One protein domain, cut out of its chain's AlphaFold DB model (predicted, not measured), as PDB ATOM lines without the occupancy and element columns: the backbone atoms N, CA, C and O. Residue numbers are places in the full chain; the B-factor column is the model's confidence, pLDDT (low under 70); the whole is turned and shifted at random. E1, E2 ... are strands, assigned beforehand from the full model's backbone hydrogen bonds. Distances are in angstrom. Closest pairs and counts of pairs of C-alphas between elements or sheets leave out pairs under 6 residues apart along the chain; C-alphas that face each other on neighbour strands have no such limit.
ATOM      1  N   THR A 334      20.763 -56.716  38.171       59.75
ATOM      2  CA  THR A 334      22.201 -56.409  38.267       59.75
ATOM      3  C   THR A 334      22.774 -56.644  39.664       59.75
ATOM      4  O   THR A 334      23.880 -56.202  39.943       59.75
ATOM      5  N   GLY A 335      22.027 -57.284  40.575       63.38
ATOM      6  CA  GLY A 335      22.375 -57.388  42.004       63.38
ATOM      7  C   GLY A 335      22.390 -56.042  42.754       63.38
ATOM      8  O   GLY A 335      22.345 -56.009  43.981       63.38
ATOM      9  N   GLU A 336      22.398 -54.929  42.020       67.62
ATOM     10  CA  GLU A 336      22.419 -53.559  42.507       67.62
ATOM     11  C   GLU A 336      21.095 -53.155  43.158       67.62
ATOM     12  O   GLU A 336      20.012 -53.272  42.570       67.62
ATOM     13  N   LYS A 337      21.189 -52.606  44.372       76.06
ATOM     14  CA  LYS A 337      20.041 -52.061  45.096       76.06
ATOM     15  C   LYS A 337      19.830 -50.594  44.749       76.06
ATOM     16  O   LYS A 337      20.749 -49.784  44.655       76.06
ATOM     17  N   CYS A 338      18.570 -50.231  44.594       71.38
ATOM     18  CA  CYS A 338      18.160 -48.868  44.344       71.38
ATOM     19  C   CYS A 338      18.425 -47.975  45.562       71.38
ATOM     20  O   CYS A 338      17.834 -48.183  46.618       71.38
ATOM     21  N   GLU A 339      19.178 -46.892  45.365       69.00
ATOM     22  CA  GLU A 339      19.403 -45.819  46.355       69.00
ATOM     23  C   GLU A 339      18.128 -45.241  47.000       69.00
ATOM     24  O   GLU A 339      18.195 -44.673  48.083       69.00
ATOM     25  N   LYS A 340      16.970 -45.328  46.329       68.12
ATOM     26  CA  LYS A 340      15.706 -44.744  46.815       68.12
ATOM     27  C   LYS A 340      14.771 -45.744  47.485       68.12
ATOM     28  O   LYS A 340      14.043 -45.369  48.392       68.12
ATOM     29  N   CYS A 341      14.699 -46.962  46.948       72.75
ATOM     30  CA  CYS A 341      13.674 -47.956  47.293       72.75
ATOM     31  C   CYS A 341      14.273 -49.204  47.965       72.75
ATOM     32  O   CYS A 341      13.514 -50.076  48.387       72.75
ATOM     33  N   SER A 342      15.606 -49.338  47.968       74.25
ATOM     34  CA  SER A 342      16.372 -50.549  48.313       74.25
ATOM     35  C   SER A 342      15.970 -51.820  47.546       74.25
ATOM     36  O   SER A 342      16.505 -52.890  47.819       74.25
ATOM     37  N   GLY A 343      15.043 -51.712  46.590       73.12
ATOM     38  CA  GLY A 343      14.645 -52.780  45.677       73.12
ATOM     39  C   GLY A 343      15.674 -52.991  44.575       73.12
ATOM     40  O   GLY A 343      16.574 -52.166  44.401       73.12
ATOM     41  N   ASN A 344      15.537 -54.083  43.830       78.00
ATOM     42  CA  ASN A 344      16.509 -54.433  42.803       78.00
ATOM     43  C   ASN A 344      16.466 -53.433  41.647       78.00
ATOM     44  O   ASN A 344      15.436 -52.813  41.353       78.00
ATOM     45  N   MET A 345      17.609 -53.269  40.993       78.56
ATOM     46  CA  MET A 345      17.727 -52.491  39.773       78.56
ATOM     47  C   MET A 345      17.853 -53.426  38.563       78.56
ATOM     48  O   MET A 345      18.697 -54.327  38.525       78.56
ATOM     49  N   VAL A 346      17.015 -53.176  37.559       78.50
ATOM     50  CA  VAL A 346      16.955 -53.921  36.292       78.50
ATOM     51  C   VAL A 346      17.451 -53.054  35.138       78.50
ATOM     52  O   VAL A 346      17.265 -51.834  35.148       78.50
ATOM     53  N   ILE A 347      18.086 -53.663  34.138       76.12
ATOM     54  CA  ILE A 347      18.515 -52.951  32.927       76.12
ATOM     55  C   ILE A 347      17.318 -52.801  31.989       76.12
ATOM     56  O   ILE A 347      16.707 -53.786  31.589       76.12
ATOM     57  N   LYS A 348      17.014 -51.566  31.595       70.12
ATOM     58  CA  LYS A 348      16.001 -51.227  30.594       70.12
ATOM     59  C   LYS A 348      16.624 -50.480  29.428       70.12
ATOM     60  O   LYS A 348      17.623 -49.780  29.582       70.12
ATOM     61  N   THR A 349      16.013 -50.599  28.258       62.19
ATOM     62  CA  THR A 349      16.460 -49.904  27.049       62.19
ATOM     63  C   THR A 349      15.605 -48.659  26.829       62.19
ATOM     64  O   THR A 349      14.378 -48.699  26.883       62.19
ATOM     65  N   GLY A 350      16.249 -47.511  26.620       60.22
ATOM     66  CA  GLY A 350      15.573 -46.240  26.370       60.22
ATOM     67  C   GLY A 350      16.135 -45.510  25.158       60.22
ATOM     68  O   GLY A 350      17.065 -45.961  24.497       60.22
ATOM     69  N   ARG A 351      15.602 -44.311  24.895       45.81
ATOM     70  CA  ARG A 351      16.016 -43.452  23.768       45.81
ATOM     71  C   ARG A 351      17.526 -43.169  23.709       45.81
ATOM     72  O   ARG A 351      18.039 -42.904  22.628       45.81
ATOM     73  N   TYR A 352      18.204 -43.156  24.855       49.94
ATOM     74  CA  TYR A 352      19.617 -42.781  24.984       49.94
ATOM     75  C   TYR A 352      20.533 -43.984  25.262       49.94
ATOM     76  O   TYR A 352      21.647 -43.788  25.730       49.94
ATOM     77  N   GLY A 353      20.054 -45.208  25.012       63.38
ATOM     78  CA  GLY A 353      20.763 -46.449  25.324       63.38
ATOM     79  C   GLY A 353      20.172 -47.186  26.525       63.38
ATOM     80  O   GLY A 353      19.089 -46.851  27.021       63.38
ATOM     81  N   ARG A 354      20.882 -48.223  26.970       72.25
ATOM     82  CA  ARG A 354      20.533 -49.011  28.154       72.25
ATOM     83  C   ARG A 354      20.749 -48.197  29.436       72.25
ATOM     84  O   ARG A 354      21.644 -47.359  29.514       72.25
ATOM     85  N   PHE A 355      19.905 -48.412  30.436       76.81
ATOM     86  CA  PHE A 355      19.962 -47.744  31.735       76.81
ATOM     87  C   PHE A 355      19.424 -48.662  32.836       76.81
ATOM     88  O   PHE A 355      18.611 -49.539  32.583       76.81
ATOM     89  N   LEU A 356      19.853 -48.445  34.072       78.06
ATOM     90  CA  LEU A 356      19.358 -49.144  35.255       78.06
ATOM     91  C   LEU A 356      18.072 -48.465  35.760       78.06
ATOM     92  O   LEU A 356      18.051 -47.239  35.871       78.06
ATOM     93  N   ALA A 357      17.030 -49.214  36.124       77.56
ATOM     94  CA  ALA A 357      15.777 -48.708  36.703       77.56
ATOM     95  C   ALA A 357      15.347 -49.522  37.942       77.56
ATOM     96  O   ALA A 357      15.529 -50.735  37.940       77.56
ATOM     97  N   CYS A 358      14.766 -48.890  38.983       78.62
ATOM     98  CA  CYS A 358      14.197 -49.641  40.132       78.62
ATOM     99  C   CYS A 358      13.056 -50.533  39.618       78.62
ATOM    100  O   CYS A 358      12.176 -50.071  38.891       78.62
ATOM    101  N   GLU A 359      13.072 -51.798  40.034       78.69
ATOM    102  CA  GLU A 359      12.066 -52.819  39.719       78.69
ATOM    103  C   GLU A 359      10.647 -52.367  40.108       78.69
ATOM    104  O   GLU A 359       9.688 -52.593  39.377       78.69
ATOM    105  N   LYS A 360      10.515 -51.590  41.194       72.25
ATOM    106  CA  LYS A 360       9.242 -51.011  41.667       72.25
ATOM    107  C   LYS A 360       8.746 -49.814  40.837       72.25
ATOM    108  O   LYS A 360       8.073 -48.930  41.360       72.25
ATOM    109  N   TYR A 361       9.100 -49.696  39.562       61.88
ATOM    110  CA  TYR A 361       8.527 -48.672  38.681       61.88
ATOM    111  C   TYR A 361       7.060 -49.034  38.362       61.88
ATOM    112  O   TYR A 361       6.823 -50.159  37.934       61.88
ATOM    113  N   PRO A 362       6.066 -48.130  38.516       59.84
ATOM    114  CA  PRO A 362       6.159 -46.664  38.519       59.84
ATOM    115  C   PRO A 362       6.273 -45.999  39.900       59.84
ATOM    116  O   PRO A 362       6.425 -44.774  39.955       59.84
ATOM    117  N   GLU A 363       6.188 -46.769  40.984       66.56
ATOM    118  CA  GLU A 363       6.195 -46.288  42.374       66.56
ATOM    119  C   GLU A 363       7.551 -45.671  42.749       66.56
ATOM    120  O   GLU A 363       7.614 -44.612  43.372       66.56
ATOM    121  N   CYS A 364       8.650 -46.265  42.278       66.25
ATOM    122  CA  CYS A 364       9.990 -45.704  42.389       66.25
ATOM    123  C   CYS A 364      10.583 -45.376  41.012       66.25
ATOM    124  O   CYS A 364      11.027 -46.244  40.264       66.25
ATOM    125  N   ARG A 365      10.668 -44.081  40.694       68.25
ATOM    126  CA  ARG A 365      11.232 -43.569  39.430       68.25
ATOM    127  C   ARG A 365      12.752 -43.365  39.486       68.25
ATOM    128  O   ARG A 365      13.255 -42.352  39.000       68.25
ATOM    129  N   ASN A 366      13.488 -44.242  40.169       72.62
ATOM    130  CA  ASN A 366      14.948 -44.147  40.197       72.62
ATOM    131  C   ASN A 366      15.558 -44.760  38.938       72.62
ATOM    132  O   ASN A 366      15.216 -45.891  38.599       72.62
ATOM    133  N   THR A 367      16.474 -44.039  38.290       76.12
ATOM    134  CA  THR A 367      17.230 -44.542  37.141       76.12
ATOM    135  C   THR A 367      18.706 -44.151  37.234       76.12
ATOM    136  O   THR A 367      19.031 -43.090  37.767       76.12
ATOM    137  N   ARG A 368      19.603 -44.999  36.719       72.19
ATOM    138  CA  ARG A 368      21.048 -44.734  36.601       72.19
ATOM    139  C   ARG A 368      21.530 -45.046  35.182       72.19
ATOM    140  O   ARG A 368      20.995 -45.939  34.535       72.19
ATOM    141  N   GLN A 369      22.523 -44.310  34.688       68.00
ATOM    142  CA  GLN A 369      23.169 -44.623  33.407       68.00
ATOM    143  C   GLN A 369      24.203 -45.737  33.589       68.00
ATOM    144  O   GLN A 369      24.860 -45.786  34.627       68.00
ATOM    145  N   ILE A 370      24.352 -46.585  32.573       73.44
ATOM    146  CA  ILE A 370      25.422 -47.585  32.489       73.44
ATOM    147  C   ILE A 370      26.411 -47.191  31.386       73.44
ATOM    148  O   ILE A 370      26.018 -46.511  30.434       73.44
ATOM    149  N   ILE A 371      27.675 -47.588  31.527       63.56
ATOM    150  CA  ILE A 371      28.701 -47.465  30.486       63.56
ATOM    151  C   ILE A 371      29.060 -48.890  30.053       63.56
ATOM    152  O   ILE A 371      29.348 -49.739  30.893       63.56
ATOM    153  N   GLU A 372      28.967 -49.164  28.755       55.91
ATOM    154  CA  GLU A 372      29.300 -50.468  28.169       55.91
ATOM    155  C   GLU A 372      30.802 -50.468  27.838       55.91
ATOM    156  O   GLU A 372      31.254 -49.659  27.025       55.91
ATOM    157  N   GLY A 373      31.577 -51.312  28.524       53.38
ATOM    158  CA  GLY A 373      33.001 -51.526  28.258       53.38
ATOM    159  C   GLY A 373      33.240 -52.520  27.114       53.38
ATOM    160  O   GLY A 373      32.310 -53.146  26.594       53.38
ATOM    161  N   GLU A 374      34.502 -52.697  26.715       39.66
ATOM    162  CA  GLU A 374      34.871 -53.732  25.742       39.66
ATOM    163  C   GLU A 374      34.497 -55.130  26.271       39.66
ATOM    164  O   GLU A 374      34.791 -55.479  27.412       39.66
ATOM    165  N   LYS A 375      33.848 -55.942  25.422       36.56
ATOM    166  CA  LYS A 375      33.312 -57.288  25.731       36.56
ATOM    167  C   LYS A 375      32.106 -57.335  26.684       36.56
ATOM    168  O   LYS A 375      31.865 -58.358  27.320       36.56
ATOM    169  N   GLY A 376      31.297 -56.275  26.744       50.19
ATOM    170  CA  GLY A 376      29.993 -56.323  27.420       50.19
ATOM    171  C   GLY A 376      30.065 -56.315  28.949       50.19
ATOM    172  O   GLY A 376      29.083 -56.670  29.606       50.19
ATOM    173  N   SER A 377      31.200 -55.900  29.522       46.69
ATOM    174  CA  SER A 377      31.275 -55.527  30.931       46.69
ATOM    175  C   SER A 377      30.472 -54.245  31.163       46.69
ATOM    176  O   SER A 377      30.546 -53.279  30.400       46.69
ATOM    177  N   ILE A 378      29.651 -54.247  32.212       55.06
ATOM    178  CA  ILE A 378      28.881 -53.076  32.628       55.06
ATOM    179  C   ILE A 378      29.722 -52.349  33.671       55.06
ATOM    180  O   ILE A 378      29.872 -52.842  34.787       55.06
ATOM    181  N   GLU A 379      30.263 -51.186  33.316       55.38
ATOM    182  CA  GLU A 379      30.947 -50.319  34.269       55.38
ATOM    183  C   GLU A 379      29.983 -49.258  34.807       55.38
ATOM    184  O   GLU A 379      29.238 -48.590  34.074       55.38
ATOM    185  N   PHE A 380      29.991 -49.102  36.130       57.62
ATOM    186  CA  PHE A 380      29.173 -48.124  36.832       57.62
ATOM    187  C   PHE A 380      29.996 -46.866  37.078       57.62
ATOM    188  O   PHE A 380      31.077 -46.911  37.659       57.62
ATOM    189  N   LYS A 381      29.472 -45.707  36.677       56.62
ATOM    190  CA  LYS A 381      30.111 -44.434  37.013       56.62
ATOM    191  C   LYS A 381      29.844 -44.118  38.484       56.62
ATOM    192  O   LYS A 381      28.738 -43.694  38.823       56.62
ATOM    193  N   GLU A 382      30.843 -44.334  39.337       55.09
ATOM    194  CA  GLU A 382      30.766 -44.010  40.764       55.09
ATOM    195  C   GLU A 382      30.406 -42.534  40.981       55.09
ATOM    196  O   GLU A 382      30.917 -41.619  40.323       55.09
ATOM    197  N   ILE A 383      29.489 -42.295  41.916       63.91
ATOM    198  CA  ILE A 383      29.106 -40.948  42.327       63.91
ATOM    199  C   ILE A 383      30.221 -40.418  43.229       63.91
ATOM    200  O   ILE A 383      30.361 -40.849  44.371       63.91
ATOM    201  N   LYS A 384      31.002 -39.456  42.730       75.44
ATOM    202  CA  LYS A 384      32.053 -38.813  43.522       75.44
ATOM    203  C   LYS A 384      31.424 -37.981  44.645       75.44
ATOM    204  O   LYS A 384      30.807 -36.942  44.383       75.44
ATOM    205  N   MET A 385      31.575 -38.446  45.882       75.50
ATOM    206  CA  MET A 385      31.226 -37.691  47.087       75.50
ATOM    207  C   MET A 385      32.249 -36.565  47.291       75.50
ATOM    208  O   MET A 385      33.431 -36.725  46.991       75.50
ATOM    209  N   LEU A 386      31.781 -35.404  47.736       80.44
ATOM    210  CA  LEU A 386      32.587 -34.230  48.064       80.44
ATOM    211  C   LEU A 386      32.608 -34.062  49.587       80.44
ATOM    212  O   LEU A 386      31.593 -34.287  50.245       80.44
ATOM    213  N   ASP A 387      33.733 -33.596  50.127       77.06
ATOM    214  CA  ASP A 387      33.906 -33.363  51.572       77.06
ATOM    215  C   ASP A 387      33.097 -32.161  52.096       77.06
ATOM    216  O   ASP A 387      32.945 -31.956  53.300       77.06
ATOM    217  N   GLU A 388      32.541 -31.356  51.191       84.19
ATOM    218  CA  GLU A 388      31.677 -30.233  51.536       84.19
ATOM    219  C   GLU A 388      30.314 -30.703  52.064       84.19
ATOM    220  O   GLU A 388      29.623 -31.514  51.440       84.19
ATOM    221  N   LYS A 389      29.880 -30.120  53.186       86.00
ATOM    222  CA  LYS A 389      28.543 -30.345  53.744       86.00
ATOM    223  C   LYS A 389      27.509 -29.446  53.077       86.00
ATOM    224  O   LYS A 389      27.759 -28.285  52.762       86.00
ATOM    225  N   CYS A 390      26.313 -29.982  52.887       80.94
ATOM    226  CA  CYS A 390      25.182 -29.235  52.372       80.94
ATOM    227  C   CYS A 390      24.700 -28.191  53.399       80.94
ATOM    228  O   CYS A 390      24.436 -28.567  54.544       80.94
ATOM    229  N   PRO A 391      24.482 -26.929  52.983       80.81
ATOM    230  CA  PRO A 391      23.987 -25.863  53.857       80.81
ATOM    231  C   PRO A 391      22.578 -26.095  54.423       80.81
ATOM    232  O   PRO A 391      22.254 -25.549  55.469       80.81
ATOM    233  N   GLU A 392      21.735 -26.881  53.743       81.19
ATOM    234  CA  GLU A 392      20.351 -27.139  54.174       81.19
ATOM    235  C   GLU A 392      20.220 -28.378  55.072       81.19
ATOM    236  O   GLU A 392      19.424 -28.383  56.005       81.19
ATOM    237  N   CYS A 393      20.959 -29.449  54.758       82.31
ATOM    238  CA  CYS A 393      20.745 -30.787  55.329       82.31
ATOM    239  C   CYS A 393      21.921 -31.273  56.199       82.31
ATOM    240  O   CYS A 393      21.786 -32.273  56.897       82.31
ATOM    241  N   GLY A 394      23.100 -30.644  56.114       81.12
ATOM    242  CA  GLY A 394      24.326 -31.089  56.791       81.12
ATOM    243  C   GLY A 394      24.997 -32.339  56.196       81.12
ATOM    244  O   GLY A 394      26.154 -32.611  56.517       81.12
ATOM    245  N   ASN A 395      24.322 -33.078  55.307       83.50
ATOM    246  CA  ASN A 395      24.892 -34.240  54.611       83.50
ATOM    247  C   ASN A 395      25.947 -33.824  53.574       83.50
ATOM    248  O   ASN A 395      25.892 -32.714  53.044       83.50
ATOM    249  N   SER A 396      26.855 -34.730  53.214       85.00
ATOM    250  CA  SER A 396      27.874 -34.478  52.186       85.00
ATOM    251  C   SER A 396      27.259 -34.163  50.820       85.00
ATOM    252  O   SER A 396      26.194 -34.679  50.459       85.00
ATOM    253  N   LEU A 397      27.920 -33.318  50.039       86.38
ATOM    254  CA  LEU A 397      27.554 -33.059  48.650       86.38
ATOM    255  C   LEU A 397      28.080 -34.175  47.737       86.38
ATOM    256  O   LEU A 397      29.078 -34.822  48.026       86.38
ATOM    257  N   ALA A 398      27.403 -34.412  46.618       83.62
ATOM    258  CA  ALA A 398      27.763 -35.448  45.659       83.62
ATOM    259  C   ALA A 398      27.706 -34.905  44.228       83.62
ATOM    260  O   ALA A 398      26.775 -34.174  43.873       83.62
ATOM    261  N   MET A 399      28.680 -35.279  43.397       80.50
ATOM    262  CA  MET A 399      28.706 -34.938  41.976       80.50
ATOM    263  C   MET A 399      27.878 -35.950  41.178       80.50
ATOM    264  O   MET A 399      28.209 -37.132  41.110       80.50
ATOM    265  N   ARG A 400      26.790 -35.489  40.560       77.38
ATOM    266  CA  ARG A 400      25.838 -36.301  39.790       77.38
ATOM    267  C   ARG A 400      25.785 -35.855  38.334       77.38
ATOM    268  O   ARG A 400      26.073 -34.706  38.017       77.38
ATOM    269  N   ASN A 401      25.360 -36.747  37.442       68.44
ATOM    270  CA  ASN A 401      25.129 -36.422  36.032       68.44
ATOM    271  C   ASN A 401      23.641 -36.215  35.773       68.44
ATOM    272  O   ASN A 401      22.813 -37.055  36.116       68.44
ATOM    273  N   GLY A 402      23.298 -35.091  35.155       67.12
ATOM    274  CA  GLY A 402      21.950 -34.795  34.690       67.12
ATOM    275  C   GLY A 402      21.912 -34.603  33.180       67.12
ATOM    276  O   GLY A 402      22.928 -34.638  32.492       67.12
ATOM    277  N   ARG A 403      20.719 -34.299  32.659       61.34
ATOM    278  CA  ARG A 403      20.498 -34.000  31.232       61.34
ATOM    279  C   ARG A 403      21.425 -32.905  30.673       61.34
ATOM    280  O   ARG A 403      21.673 -32.881  29.475       61.34
ATOM    281  N   TYR A 404      21.874 -31.980  31.520       63.06
ATOM    282  CA  TYR A 404      22.654 -30.801  31.130       63.06
ATOM    283  C   TYR A 404      24.126 -30.871  31.585       63.06
ATOM    284  O   TYR A 404      24.805 -29.845  31.631       63.06
ATOM    285  N   GLY A 405      24.616 -32.070  31.923       67.56
ATOM    286  CA  GLY A 405      25.983 -32.324  32.389       67.56
ATOM    287  C   GLY A 405      26.077 -32.637  33.885       67.56
ATOM    288  O   GLY A 405      25.069 -32.895  34.548       67.56
ATOM    289  N   THR A 406      27.305 -32.628  34.404       75.94
ATOM    290  CA  THR A 406      27.624 -32.824  35.825       75.94
ATOM    291  C   THR A 406      27.100 -31.662  36.675       75.94
ATOM    292  O   THR A 406      27.266 -30.498  36.306       75.94
ATOM    293  N   PHE A 407      26.510 -31.957  37.831       79.81
ATOM    294  CA  PHE A 407      26.077 -30.983  38.834       79.81
ATOM    295  C   PHE A 407      26.340 -31.519  40.246       79.81
ATOM    296  O   PHE A 407      26.507 -32.719  40.437       79.81
ATOM    297  N   VAL A 408      26.379 -30.634  41.241       84.38
ATOM    298  CA  VAL A 408      26.627 -30.997  42.645       84.38
ATOM    299  C   VAL A 408      25.336 -30.835  43.452       84.38
ATOM    300  O   VAL A 408      24.688 -29.793  43.363       84.38
ATOM    301  N   SER A 409      24.943 -31.843  44.233       84.69
ATOM    302  CA  SER A 409      23.701 -31.831  45.039       84.69
ATOM    303  C   SER A 409      23.853 -32.524  46.401       84.69
ATOM    304  O   SER A 409      24.750 -33.353  46.538       84.69
ATOM    305  N   CYS A 410      22.976 -32.236  47.384       84.56
ATOM    306  CA  CYS A 410      22.948 -32.953  48.685       84.56
ATOM    307  C   CYS A 410      22.812 -34.466  48.432       84.56
ATOM    308  O   CYS A 410      21.972 -34.907  47.642       84.56
ATOM    309  N   SER A 411      23.647 -35.268  49.102       82.38
ATOM    310  CA  SER A 411      23.566 -36.738  49.066       82.38
ATOM    311  C   SER A 411      22.229 -37.257  49.604       82.38
ATOM    312  O   SER A 411      21.722 -38.255  49.104       82.38
TER     313      SER A 411
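Overview. This is residues 334 to 411 of the 507 residues of a protein of Candidatus Schekmanbacteria bacterium RBG_16_38_10 (UniProt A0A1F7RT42). Two small lobes, each a three-stranded antiparallel sheet, lie at the two ends of the printed part's longest axis, apart from each other and joined by one long link. The first lobe holds E2, E3 and E4 with the short strand E1 beside E2; the second holds E5, E6 and E7; between them residues 370 to 383 loop out and fold back in a short pairing. The printed part has 78 residues, with no named helix and seven named strands, E1 to E7 in order along the chain, and its class is all strand. It is only just loose, close to compact, with a radius of gyration of the C-alphas of 14.0 A and spans of 40 by 30 by 23 A.

Along the chain. Find C-alpha 334 at (22.201, -56.409, 38.267), where E1 begins; it covers residues 334 to 337, 8.4 A. E2 follows in residues 344 to 350, 18.4 A, then E3 in residues 353 to 358, 16.5 A, and E4 in residues 367 to 369, 7.0 A. Look next at C-alpha 384, at (32.053, -38.813, 43.522), where E5 begins; it runs to residue 389, 13.7 A. E6 is residues 396 to 402, 18.5 A, and E7 is residues 405 to 410, 16.6 A, ending at C-alpha 410, (22.948, -32.953, 48.685).

Arrangement. Start at E1, which pairs with no named strand; its closest C-alphas to E2 are those of Lys 337 and Asn 344, 4.8 A apart. E1 and E3 are near each other, with 5 pairs of C-alphas within 10 A. E2, E3 and E4 form a meander, each strand the antiparallel neighbour of the one before. In the hairpin of E2 and E3, at 149 degrees, N 348 and O 355 are 2.8 A apart, within hydrogen-bond range. In the hairpin of E3 and E4, at 146 degrees, look for N 356 and O 368, within range at 2.8 A. E5, E6 and E7 form a second meander, with E6 the inner strand. In the hairpin of E5 and E6, at 136 degrees, N 386 and O 397 are within range at 2.8 A; in that of E6 and E7, at 150 degrees, N 400 and O 407 are, also at 2.8 A. E4 and E6 are apart, and so are E4 and E5.

Size, cuts and confidence. The two C-alphas farthest apart, those of Lys 375 and Glu 392, are 43.4 A apart. The printed part has no cut. The link from E4 to E5 is long, with 14 residues; within it residues 371 to 372 pair antiparallel with residues 378 to 379. The mean pLDDT of the printed part is 70.1, and 34 residues are under 70, among them residues 371 to 383.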